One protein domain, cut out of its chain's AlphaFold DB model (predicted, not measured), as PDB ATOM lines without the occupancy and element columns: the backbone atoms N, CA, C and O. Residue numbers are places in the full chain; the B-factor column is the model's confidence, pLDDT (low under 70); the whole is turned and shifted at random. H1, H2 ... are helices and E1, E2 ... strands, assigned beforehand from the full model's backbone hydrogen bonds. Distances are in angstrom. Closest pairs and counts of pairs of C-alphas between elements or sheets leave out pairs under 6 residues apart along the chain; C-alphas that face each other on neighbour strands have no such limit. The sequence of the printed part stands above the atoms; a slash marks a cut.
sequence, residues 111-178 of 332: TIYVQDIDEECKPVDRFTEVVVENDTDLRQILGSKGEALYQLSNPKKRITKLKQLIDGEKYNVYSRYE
ATOM      1  N   THR A 111      27.702  92.782   5.587       92.62
ATOM      2  CA  THR A 111      26.885  93.113   4.433       92.62
ATOM      3  C   THR A 111      26.953  91.933   3.478       92.62
ATOM      4  O   THR A 111      28.028  91.525   3.051       92.62
ATOM      5  N   ILE A 112      25.812  91.335   3.161       94.12
ATOM      6  CA  ILE A 112      25.715  90.204   2.236       94.12
ATOM      7  C   ILE A 112      24.694  90.500   1.145       94.12
ATOM      8  O   ILE A 112      23.832  91.362   1.298       94.12
ATOM      9  N   TYR A 113      24.753  89.737   0.061       93.50
ATOM     10  CA  TYR A 113      23.823  89.860  -1.058       93.50
ATOM     11  C   TYR A 113      23.031  88.565  -1.204       93.50
ATOM     12  O   TYR A 113      23.596  87.530  -1.554       93.50
ATOM     13  N   VAL A 114      21.730  88.602  -0.936       91.12
ATOM     14  CA  VAL A 114      20.855  87.424  -1.013       91.12
ATOM     15  C   VAL A 114      20.108  87.444  -2.337       91.12
ATOM     16  O   VAL A 114      19.497  88.450  -2.684       91.12
ATOM     17  N   GLN A 115      20.177  86.349  -3.089       89.50
ATOM     18  CA  GLN A 115      19.478  86.218  -4.363       89.50
ATOM     19  C   GLN A 115      17.959  86.202  -4.150       89.50
ATOM     20  O   GLN A 115      17.454  85.448  -3.314       89.50
ATOM     21  N   ASP A 116      17.244  87.016  -4.922       85.38
ATOM     22  CA  ASP A 116      15.786  87.058  -4.908       85.38
ATOM     23  C   ASP A 116      15.205  85.818  -5.607       85.38
ATOM     24  O   ASP A 116      15.835  85.208  -6.479       85.38
ATOM     25  N   ILE A 117      13.980  85.454  -5.227       78.38
ATOM     26  CA  ILE A 117      13.206  84.372  -5.842       78.38
ATOM     27  C   ILE A 117      11.894  84.923  -6.400       78.38
ATOM     28  O   ILE A 117      11.328  85.855  -5.825       78.38
ATOM     29  N   ASP A 118      11.427  84.361  -7.512       77.75
ATOM     30  CA  ASP A 118      10.120  84.684  -8.086       77.75
ATOM     31  C   ASP A 118       8.968  83.937  -7.383       77.75
ATOM     32  O   ASP A 118       9.160  83.175  -6.429       77.75
ATOM     33  N   GLU A 119       7.746  84.160  -7.866       68.56
ATOM     34  CA  GLU A 119       6.528  83.515  -7.363       68.56
ATOM     35  C   GLU A 119       6.535  81.986  -7.545       68.56
ATOM     36  O   GLU A 119       5.817  81.271  -6.841       68.56
ATOM     37  N   GLU A 120       7.369  81.453  -8.440       61.84
ATOM     38  CA  GLU A 120       7.589  80.017  -8.641       61.84
ATOM     39  C   GLU A 120       8.738  79.463  -7.781       61.84
ATOM     40  O   GLU A 120       9.142  78.308  -7.948       61.84
ATOM     41  N   CYS A 121       9.264  80.273  -6.856       63.91
ATOM     42  CA  CYS A 121      10.427  79.969  -6.027       63.91
ATOM     43  C   CYS A 121      11.700  79.681  -6.844       63.91
ATOM     44  O   CYS A 121      12.585  78.952  -6.383       63.91
ATOM     45  N   LYS A 122      11.820  80.239  -8.054       73.00
ATOM     46  CA  LYS A 122      13.041  80.157  -8.860       73.00
ATOM     47  C   LYS A 122      13.946  81.350  -8.559       73.00
ATOM     48  O   LYS A 122      13.456  82.472  -8.452       73.00
ATOM     49  N   PRO A 123      15.271  81.142  -8.451       77.88
ATOM     50  CA  PRO A 123      16.209  82.247  -8.314       77.88
ATOM     51  C   PRO A 123      16.150  83.157  -9.543       77.88
ATOM     52  O   PRO A 123      16.282  82.677 -10.671       77.88
ATOM     53  N   VAL A 124      16.007  84.461  -9.324       85.06
ATOM     54  CA  VAL A 124      16.103  85.480 -10.380       85.06
ATOM     55  C   VAL A 124      17.474  86.152 -10.341       85.06
ATOM     56  O   VAL A 124      18.182  86.092  -9.334       85.06
ATOM     57  N   ASP A 125      17.891  86.788 -11.439       87.38
ATOM     58  CA  ASP A 125      19.165  87.526 -11.504       87.38
ATOM     59  C   ASP A 125      19.050  88.905 -10.830       87.38
ATOM     60  O   ASP A 125      19.234  89.963 -11.431       87.38
ATOM     61  N   ARG A 126      18.651  88.887  -9.559       91.12
ATOM     62  CA  ARG A 126      18.505  90.056  -8.700       91.12
ATOM     63  C   ARG A 126      18.954  89.684  -7.294       91.12
ATOM     64  O   ARG A 126      18.695  88.577  -6.828       91.12
ATOM     65  N   PHE A 127      19.651  90.604  -6.636       92.25
ATOM     66  CA  PHE A 127      20.154  90.417  -5.281       92.25
ATOM     67  C   PHE A 127      19.698  91.565  -4.394       92.25
ATOM     68  O   PHE A 127      19.806  92.732  -4.778       92.25
ATOM     69  N   THR A 128      19.253  91.220  -3.195       91.62
ATOM     70  CA  THR A 128      18.957  92.166  -2.126       91.62
ATOM     71  C   THR A 128      20.163  92.256  -1.193       91.62
ATOM     72  O   THR A 128      20.633  91.243  -0.670       91.62
ATOM     73  N   GLU A 129      20.684  93.468  -1.006       94.44
ATOM     74  CA  GLU A 129      21.723  93.749  -0.012       94.44
ATOM     75  C   GLU A 129      21.113  93.721   1.392       94.44
ATOM     76  O   GLU A 129      20.065  94.323   1.634       94.44
ATOM     77  N   VAL A 130      21.755  93.008   2.318       91.25
ATOM     78  CA  VAL A 130      21.301  92.887   3.705       91.25
ATOM     79  C   VAL A 130      22.485  93.023   4.649       91.25
ATOM     80  O   VAL A 130      23.501  92.348   4.483       91.25
ATOM     81  N   VAL A 131      22.334  93.863   5.670       91.62
ATOM     82  CA  VAL A 131      23.282  93.965   6.783       91.62
ATOM     83  C   VAL A 131      22.838  93.005   7.882       91.62
ATOM     84  O   VAL A 131      21.702  93.066   8.343       91.62
ATOM     85  N   VAL A 132      23.729  92.099   8.280       88.62
ATOM     86  CA  VAL A 132      23.480  91.080   9.305       88.62
ATOM     87  C   VAL A 132      24.349  91.391  10.513       88.62
ATOM     88  O   VAL A 132      25.575  91.255  10.456       88.62
ATOM     89  N   GLU A 133      23.728  91.814  11.607       86.25
ATOM     90  CA  GLU A 133      24.417  92.208  12.838       86.25
ATOM     91  C   GLU A 133      24.476  91.052  13.840       86.25
ATOM     92  O   GLU A 133      25.399  90.962  14.650       86.25
ATOM     93  N   ASN A 134      23.505  90.135  13.785       82.88
ATOM     94  CA  ASN A 134      23.410  89.002  14.705       82.88
ATOM     95  C   ASN A 134      22.738  87.754  14.071       82.88
ATOM     96  O   ASN A 134      22.225  87.780  12.954       82.88
ATOM     97  N   ASP A 135      22.743  86.621  14.790       83.94
ATOM     98  CA  ASP A 135      22.120  85.365  14.326       83.94
ATOM     99  C   ASP A 135      20.583  85.467  14.180       83.94
ATOM    100  O   ASP A 135      19.985  84.668  13.459       83.94
ATOM    101  N   THR A 136      19.926  86.417  14.854       83.44
ATOM    102  CA  THR A 136      18.482  86.671  14.704       83.44
ATOM    103  C   THR A 136      18.187  87.306  13.353       83.44
ATOM    104  O   THR A 136      17.279  86.837  12.670       83.44
ATOM    105  N   ASP A 137      18.989  88.280  12.921       84.50
ATOM    106  CA  ASP A 137      18.849  88.900  11.596       84.50
ATOM    107  C   ASP A 137      19.020  87.843  10.499       84.50
ATOM    108  O   ASP A 137      18.221  87.757   9.567       84.50
ATOM    109  N   LEU A 138      20.003  86.944  10.661       86.25
ATOM    110  CA  LEU A 138      20.186  85.812   9.753       86.25
ATOM    111  C   LEU A 138      18.941  84.913   9.709       86.25
ATOM    112  O   LEU A 138      18.505  84.520   8.630       86.25
ATOM    113  N   ARG A 139      18.328  84.604  10.857       83.44
ATOM    114  CA  ARG A 139      17.073  83.831  10.891       83.44
ATOM    115  C   ARG A 139      15.913  84.569  10.240       83.44
ATOM    116  O   ARG A 139      15.063  83.911   9.653       83.44
ATOM    117  N   GLN A 140      15.863  85.894  10.322       82.81
ATOM    118  CA  GLN A 140      14.823  86.690   9.672       82.81
ATOM    119  C   GLN A 140      14.955  86.658   8.143       82.81
ATOM    120  O   GLN A 140      13.944  86.572   7.449       82.81
ATOM    121  N   ILE A 141      16.188  86.653   7.623       82.19
ATOM    122  CA  ILE A 141      16.470  86.452   6.191       82.19
ATOM    123  C   ILE A 141      15.990  85.069   5.735       82.19
ATOM    124  O   ILE A 141      15.388  84.947   4.668       82.19
ATOM    125  N   LEU A 142      16.250  84.040   6.550       75.00
ATOM    126  CA  LEU A 142      15.842  82.660   6.277       75.00
ATOM    127  C   LEU A 142      14.320  82.481   6.359       75.00
ATOM    128  O   LEU A 142      13.740  81.887   5.456       75.00
ATOM    129  N   GLY A 143      13.671  83.059   7.376       68.00
ATOM    130  CA  GLY A 143      12.217  83.183   7.516       68.00
ATOM    131  C   GLY A 143      11.428  81.960   7.032       68.00
ATOM    132  O   GLY A 143      11.680  80.836   7.455       68.00
ATOM    133  N   SER A 144      10.478  82.200   6.123       55.91
ATOM    134  CA  SER A 144       9.743  81.179   5.358       55.91
ATOM    135  C   SER A 144      10.413  80.802   4.027       55.91
ATOM    136  O   SER A 144       9.821  80.082   3.228       55.91
ATOM    137  N   LYS A 145      11.610  81.330   3.742       61.44
ATOM    138  CA  LYS A 145      12.296  81.226   2.445       61.44
ATOM    139  C   LYS A 145      13.248  80.030   2.355       61.44
ATOM    140  O   LYS A 145      13.609  79.645   1.248       61.44
ATOM    141  N   GLY A 146      13.662  79.453   3.486       66.56
ATOM    142  CA  GLY A 146      14.506  78.258   3.525       66.56
ATOM    143  C   GLY A 146      15.190  78.034   4.875       66.56
ATOM    144  O   GLY A 146      15.078  78.843   5.792       66.56
ATOM    145  N   GLU A 147      15.928  76.930   5.004       74.50
ATOM    146  CA  GLU A 147      16.592  76.552   6.263       74.50
ATOM    147  C   GLU A 147      18.030  77.081   6.409       74.50
ATOM    148  O   GLU A 147      18.612  77.010   7.495       74.50
ATOM    149  N   ALA A 148      18.647  77.549   5.320       84.94
ATOM    150  CA  ALA A 148      20.032  78.007   5.300       84.94
ATOM    151  C   ALA A 148      20.345  78.895   4.088       84.94
ATOM    152  O   ALA A 148      19.621  78.905   3.097       84.94
ATOM    153  N   LEU A 149      21.470  79.609   4.167       88.75
ATOM    154  CA  LEU A 149      22.075  80.289   3.025       88.75
ATOM    155  C   LEU A 149      23.148  79.403   2.379       88.75
ATOM    156  O   LEU A 149      23.884  78.683   3.057       88.75
ATOM    157  N   TYR A 150      23.271  79.507   1.062       87.81
ATOM    158  CA  TYR A 150      24.224  78.784   0.232       87.81
ATOM    159  C   TYR A 150      25.098  79.765  -0.517       87.81
ATOM    160  O   TYR A 150      24.608  80.621  -1.246       87.81
ATOM    161  N   GLN A 151      26.408  79.643  -0.351       88.31
ATOM    162  CA  GLN A 151      27.347  80.506  -1.053       88.31
ATOM    163  C   GLN A 151      27.279  80.227  -2.564       88.31
ATOM    164  O   GLN A 151      27.399  79.072  -2.973       88.31
ATOM    165  N   LEU A 152      27.137  81.254  -3.409       82.94
ATOM    166  CA  LEU A 152      27.051  81.047  -4.865       82.94
ATOM    167  C   LEU A 152      28.328  80.415  -5.438       82.94
ATOM    168  O   LEU A 152      28.262  79.545  -6.304       82.94
ATOM    169  N   SER A 153      29.490  80.813  -4.920       82.19
ATOM    170  CA  SER A 153      30.795  80.263  -5.305       82.19
ATOM    171  C   SER A 153      31.046  78.853  -4.748       82.19
ATOM    172  O   SER A 153      31.862  78.111  -5.292       82.19
ATOM    173  N   ASN A 154      30.315  78.436  -3.703       82.00
ATOM    174  CA  ASN A 154      30.361  77.077  -3.163       82.00
ATOM    175  C   ASN A 154      28.965  76.595  -2.715       82.00
ATOM    176  O   ASN A 154      28.669  76.573  -1.515       82.00
ATOM    177  N   PRO A 155      28.119  76.129  -3.655       74.81
ATOM    178  CA  PRO A 155      26.714  75.805  -3.378       74.81
ATOM    179  C   PRO A 155      26.492  74.598  -2.452       74.81
ATOM    180  O   PRO A 155      25.356  74.281  -2.109       74.81
ATOM    181  N   LYS A 156      27.562  73.886  -2.065       75.12
ATOM    182  CA  LYS A 156      27.515  72.793  -1.077       75.12
ATOM    183  C   LYS A 156      27.692  73.292   0.359       75.12
ATOM    184  O   LYS A 156      27.486  72.533   1.304       75.12
ATOM    185  N   LYS A 157      28.124  74.542   0.541       82.50
ATOM    186  CA  LYS A 157      28.401  75.114   1.856       82.50
ATOM    187  C   LYS A 157      27.123  75.709   2.442       82.50
ATOM    188  O   LYS A 157      26.677  76.767   2.011       82.50
ATOM    189  N   ARG A 158      26.575  75.016   3.442       85.81
ATOM    190  CA  ARG A 158      25.386  75.417   4.201       85.81
ATOM    191  C   ARG A 158      25.747  76.414   5.305       85.81
ATOM    192  O   ARG A 158      26.604  76.123   6.145       85.81
ATOM    193  N   ILE A 159      25.082  77.564   5.323       88.06
ATOM    194  CA  ILE A 159      25.317  78.664   6.261       88.06
ATOM    195  C   ILE A 159      24.083  78.872   7.141       88.06
ATOM    196  O   ILE A 159      22.999  79.168   6.649       88.06
ATOM    197  N   THR A 160      24.262  78.718   8.453       86.81
ATOM    198  CA  THR A 160      23.186  78.831   9.463       86.81
ATOM    199  C   THR A 160      23.548  79.751  10.628       86.81
ATOM    200  O   THR A 160      22.733  79.963  11.524       86.81
ATOM    201  N   LYS A 161      24.779  80.280  10.654       87.62
ATOM    202  CA  LYS A 161      25.291  81.166  11.709       87.62
ATOM    203  C   LYS A 161      26.046  82.339  11.096       87.62
ATOM    204  O   LYS A 161      26.820  82.138  10.160       87.62
ATOM    205  N   LEU A 162      25.923  83.523  11.691       85.94
ATOM    206  CA  LEU A 162      26.566  84.770  11.268       85.94
ATOM    207  C   LEU A 162      28.082  84.617  11.099       85.94
ATOM    208  O   LEU A 162      28.659  85.070  10.114       85.94
ATOM    209  N   LYS A 163      28.739  83.884  12.004       86.88
ATOM    210  CA  LYS A 163      30.190  83.630  11.934       86.88
ATOM    211  C   LYS A 163      30.650  82.899  10.667       86.88
ATOM    212  O   LYS A 163      31.840  82.871  10.378       86.88
ATOM    213  N   GLN A 164      29.737  82.230   9.963       89.50
ATOM    214  CA  GLN A 164      30.039  81.503   8.731       89.50
ATOM    215  C   GLN A 164      29.876  82.387   7.488       89.50
ATOM    216  O   GLN A 164      30.339  81.992   6.415       89.50
ATOM    217  N   LEU A 165      29.241  83.557   7.632       89.88
ATOM    218  CA  LEU A 165      29.103  84.528   6.561       89.88
ATOM    219  C   LEU A 165      30.456  85.184   6.260       89.88
ATOM    220  O   LEU A 165      31.238  85.562   7.136       89.88
ATOM    221  N   ILE A 166      30.706  85.326   4.975       90.19
ATOM    222  CA  ILE A 166      31.748  86.136   4.362       90.19
ATOM    223  C   ILE A 166      31.105  87.470   3.984       90.19
ATOM    224  O   ILE A 166      30.032  87.484   3.378       90.19
ATOM    225  N   ASP A 167      31.747  88.552   4.411       90.50
ATOM    226  CA  ASP A 167      31.313  89.921   4.144       90.50
ATOM    227  C   ASP A 167      31.477  90.253   2.652       90.50
ATOM    228  O   ASP A 167      32.451  89.828   2.031       90.50
ATOM    229  N   GLY A 168      30.501  90.944   2.070       90.25
ATOM    230  CA  GLY A 168      30.401  91.262   0.641       90.25
ATOM    231  C   GLY A 168      30.006  90.094  -0.274       90.25
ATOM    232  O   GLY A 168      29.891  90.274  -1.486       90.25
ATOM    233  N   GLU A 169      29.798  88.891   0.262       93.44
ATOM    234  CA  GLU A 169      29.580  87.692  -0.551       93.44
ATOM    235  C   GLU A 169      28.105  87.522  -0.966       93.44
ATOM    236  O   GLU A 169      27.172  87.962  -0.283       93.44
ATOM    237  N   LYS A 170      27.896  86.834  -2.096       93.19
ATOM    238  CA  LYS A 170      26.573  86.477  -2.618       93.19
ATOM    239  C   LYS A 170      26.117  85.108  -2.117       93.19
ATOM    240  O   LYS A 170      26.829  84.106  -2.255       93.19
ATOM    241  N   TYR A 171      24.884  85.058  -1.630       90.56
ATOM    242  CA  TYR A 171      24.224  83.854  -1.148       90.56
ATOM    243  C   TYR A 171      22.903  83.616  -1.861       90.56
ATOM    244  O   TYR A 171      22.229  84.538  -2.310       90.56
ATOM    245  N   ASN A 172      22.521  82.351  -1.912       85.62
ATOM    246  CA  ASN A 172      21.202  81.904  -2.297       85.62
ATOM    247  C   ASN A 172      20.507  81.331  -1.055       85.62
ATOM    248  O   ASN A 172      21.150  80.685  -0.232       85.62
ATOM    249  N   VAL A 173      19.205  81.551  -0.914       77.12
ATOM    250  CA  VAL A 173      18.361  80.835   0.065       77.12
ATOM    251  C   VAL A 173      18.037  79.408  -0.402       77.12
ATOM    252  O   VAL A 173      17.531  78.599   0.366       77.12
ATOM    253  N   TYR A 174      18.383  79.084  -1.653       65.38
ATOM    254  CA  TYR A 174      18.177  77.791  -2.289       65.38
ATOM    255  C   TYR A 174      19.491  77.030  -2.512       65.38
ATOM    256  O   TYR A 174      20.478  77.583  -3.004       65.38
ATOM    257  N   SER A 175      19.478  75.722  -2.250       54.03
ATOM    258  CA  SER A 175      20.480  74.797  -2.777       54.03
ATOM    259  C   SER A 175      19.828  73.828  -3.743       54.03
ATOM    260  O   SER A 175      18.893  73.124  -3.383       54.03
ATOM    261  N   ARG A 176      20.412  73.665  -4.935       49.00
ATOM    262  CA  ARG A 176      20.046  72.572  -5.854       49.00
ATOM    263  C   ARG A 176      20.242  71.166  -5.261       49.00
ATOM    264  O   ARG A 176      19.877  70.190  -5.905       49.00
ATOM    265  N   TYR A 177      20.888  71.063  -4.096       46.47
ATOM    266  CA  TYR A 177      21.115  69.819  -3.362       46.47
ATOM    267  C   TYR A 177      20.105  69.595  -2.220       46.47
ATOM    268  O   TYR A 177      20.100  68.517  -1.637       46.47
ATOM    269  N   GLU A 178      19.243  70.575  -1.930       55.22
ATOM    270  CA  GLU A 178      18.100  70.461  -1.014       55.22
ATOM    271  C   GLU A 178      16.807  70.600  -1.832       55.22
ATOM    272  O   GLU A 178      16.115  71.612  -1.801       55.22
TER     273      GLU A 178
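This is residues 111 to 178 of the 332 residues of an uncharacterized protein of Batrachochytrium dendrobatidis (strain JAM81 / FGSC 10211) (UniProt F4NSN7). A strongly twisted mixed sheet, E2 E1 E5 E3 E4, joins a long hairpin, E1 and E2, to a small one, E3 and E4, through E5, with H1 beside the strands. The printed part, mixed in class, has 68 residues with E1 E2 H1 E3 E4 E5 in order. E2, H1, E3 make a split strand-helix-strand unit, E1 and E5 between its strands, with a right-handed crossover. It is compact, radius of gyration of the C-alphas 10.9 A, spanning 30 by 21 by 20 A.

E5, residues 170 to 172, is parallel to E1, residues 111 to 117: find N 115 and O 171 within hydrogen-bond range, 2.8 A. H1, residues 135 to 142, is on the sheet; every O i to N i+4 pair is within hydrogen-bond range.

E1 runs 19.2 A from C-alpha 111 at (26.885, 93.113, 4.433). E2 is residues 123 to 132, E3 149 to 151, E4 154 to 159; E5 ends at (21.202, 81.904, -2.297).

The printed part has no cut; find pLDDT under 70 at residues 119 to 121, 143 to 146 and 174 to 178.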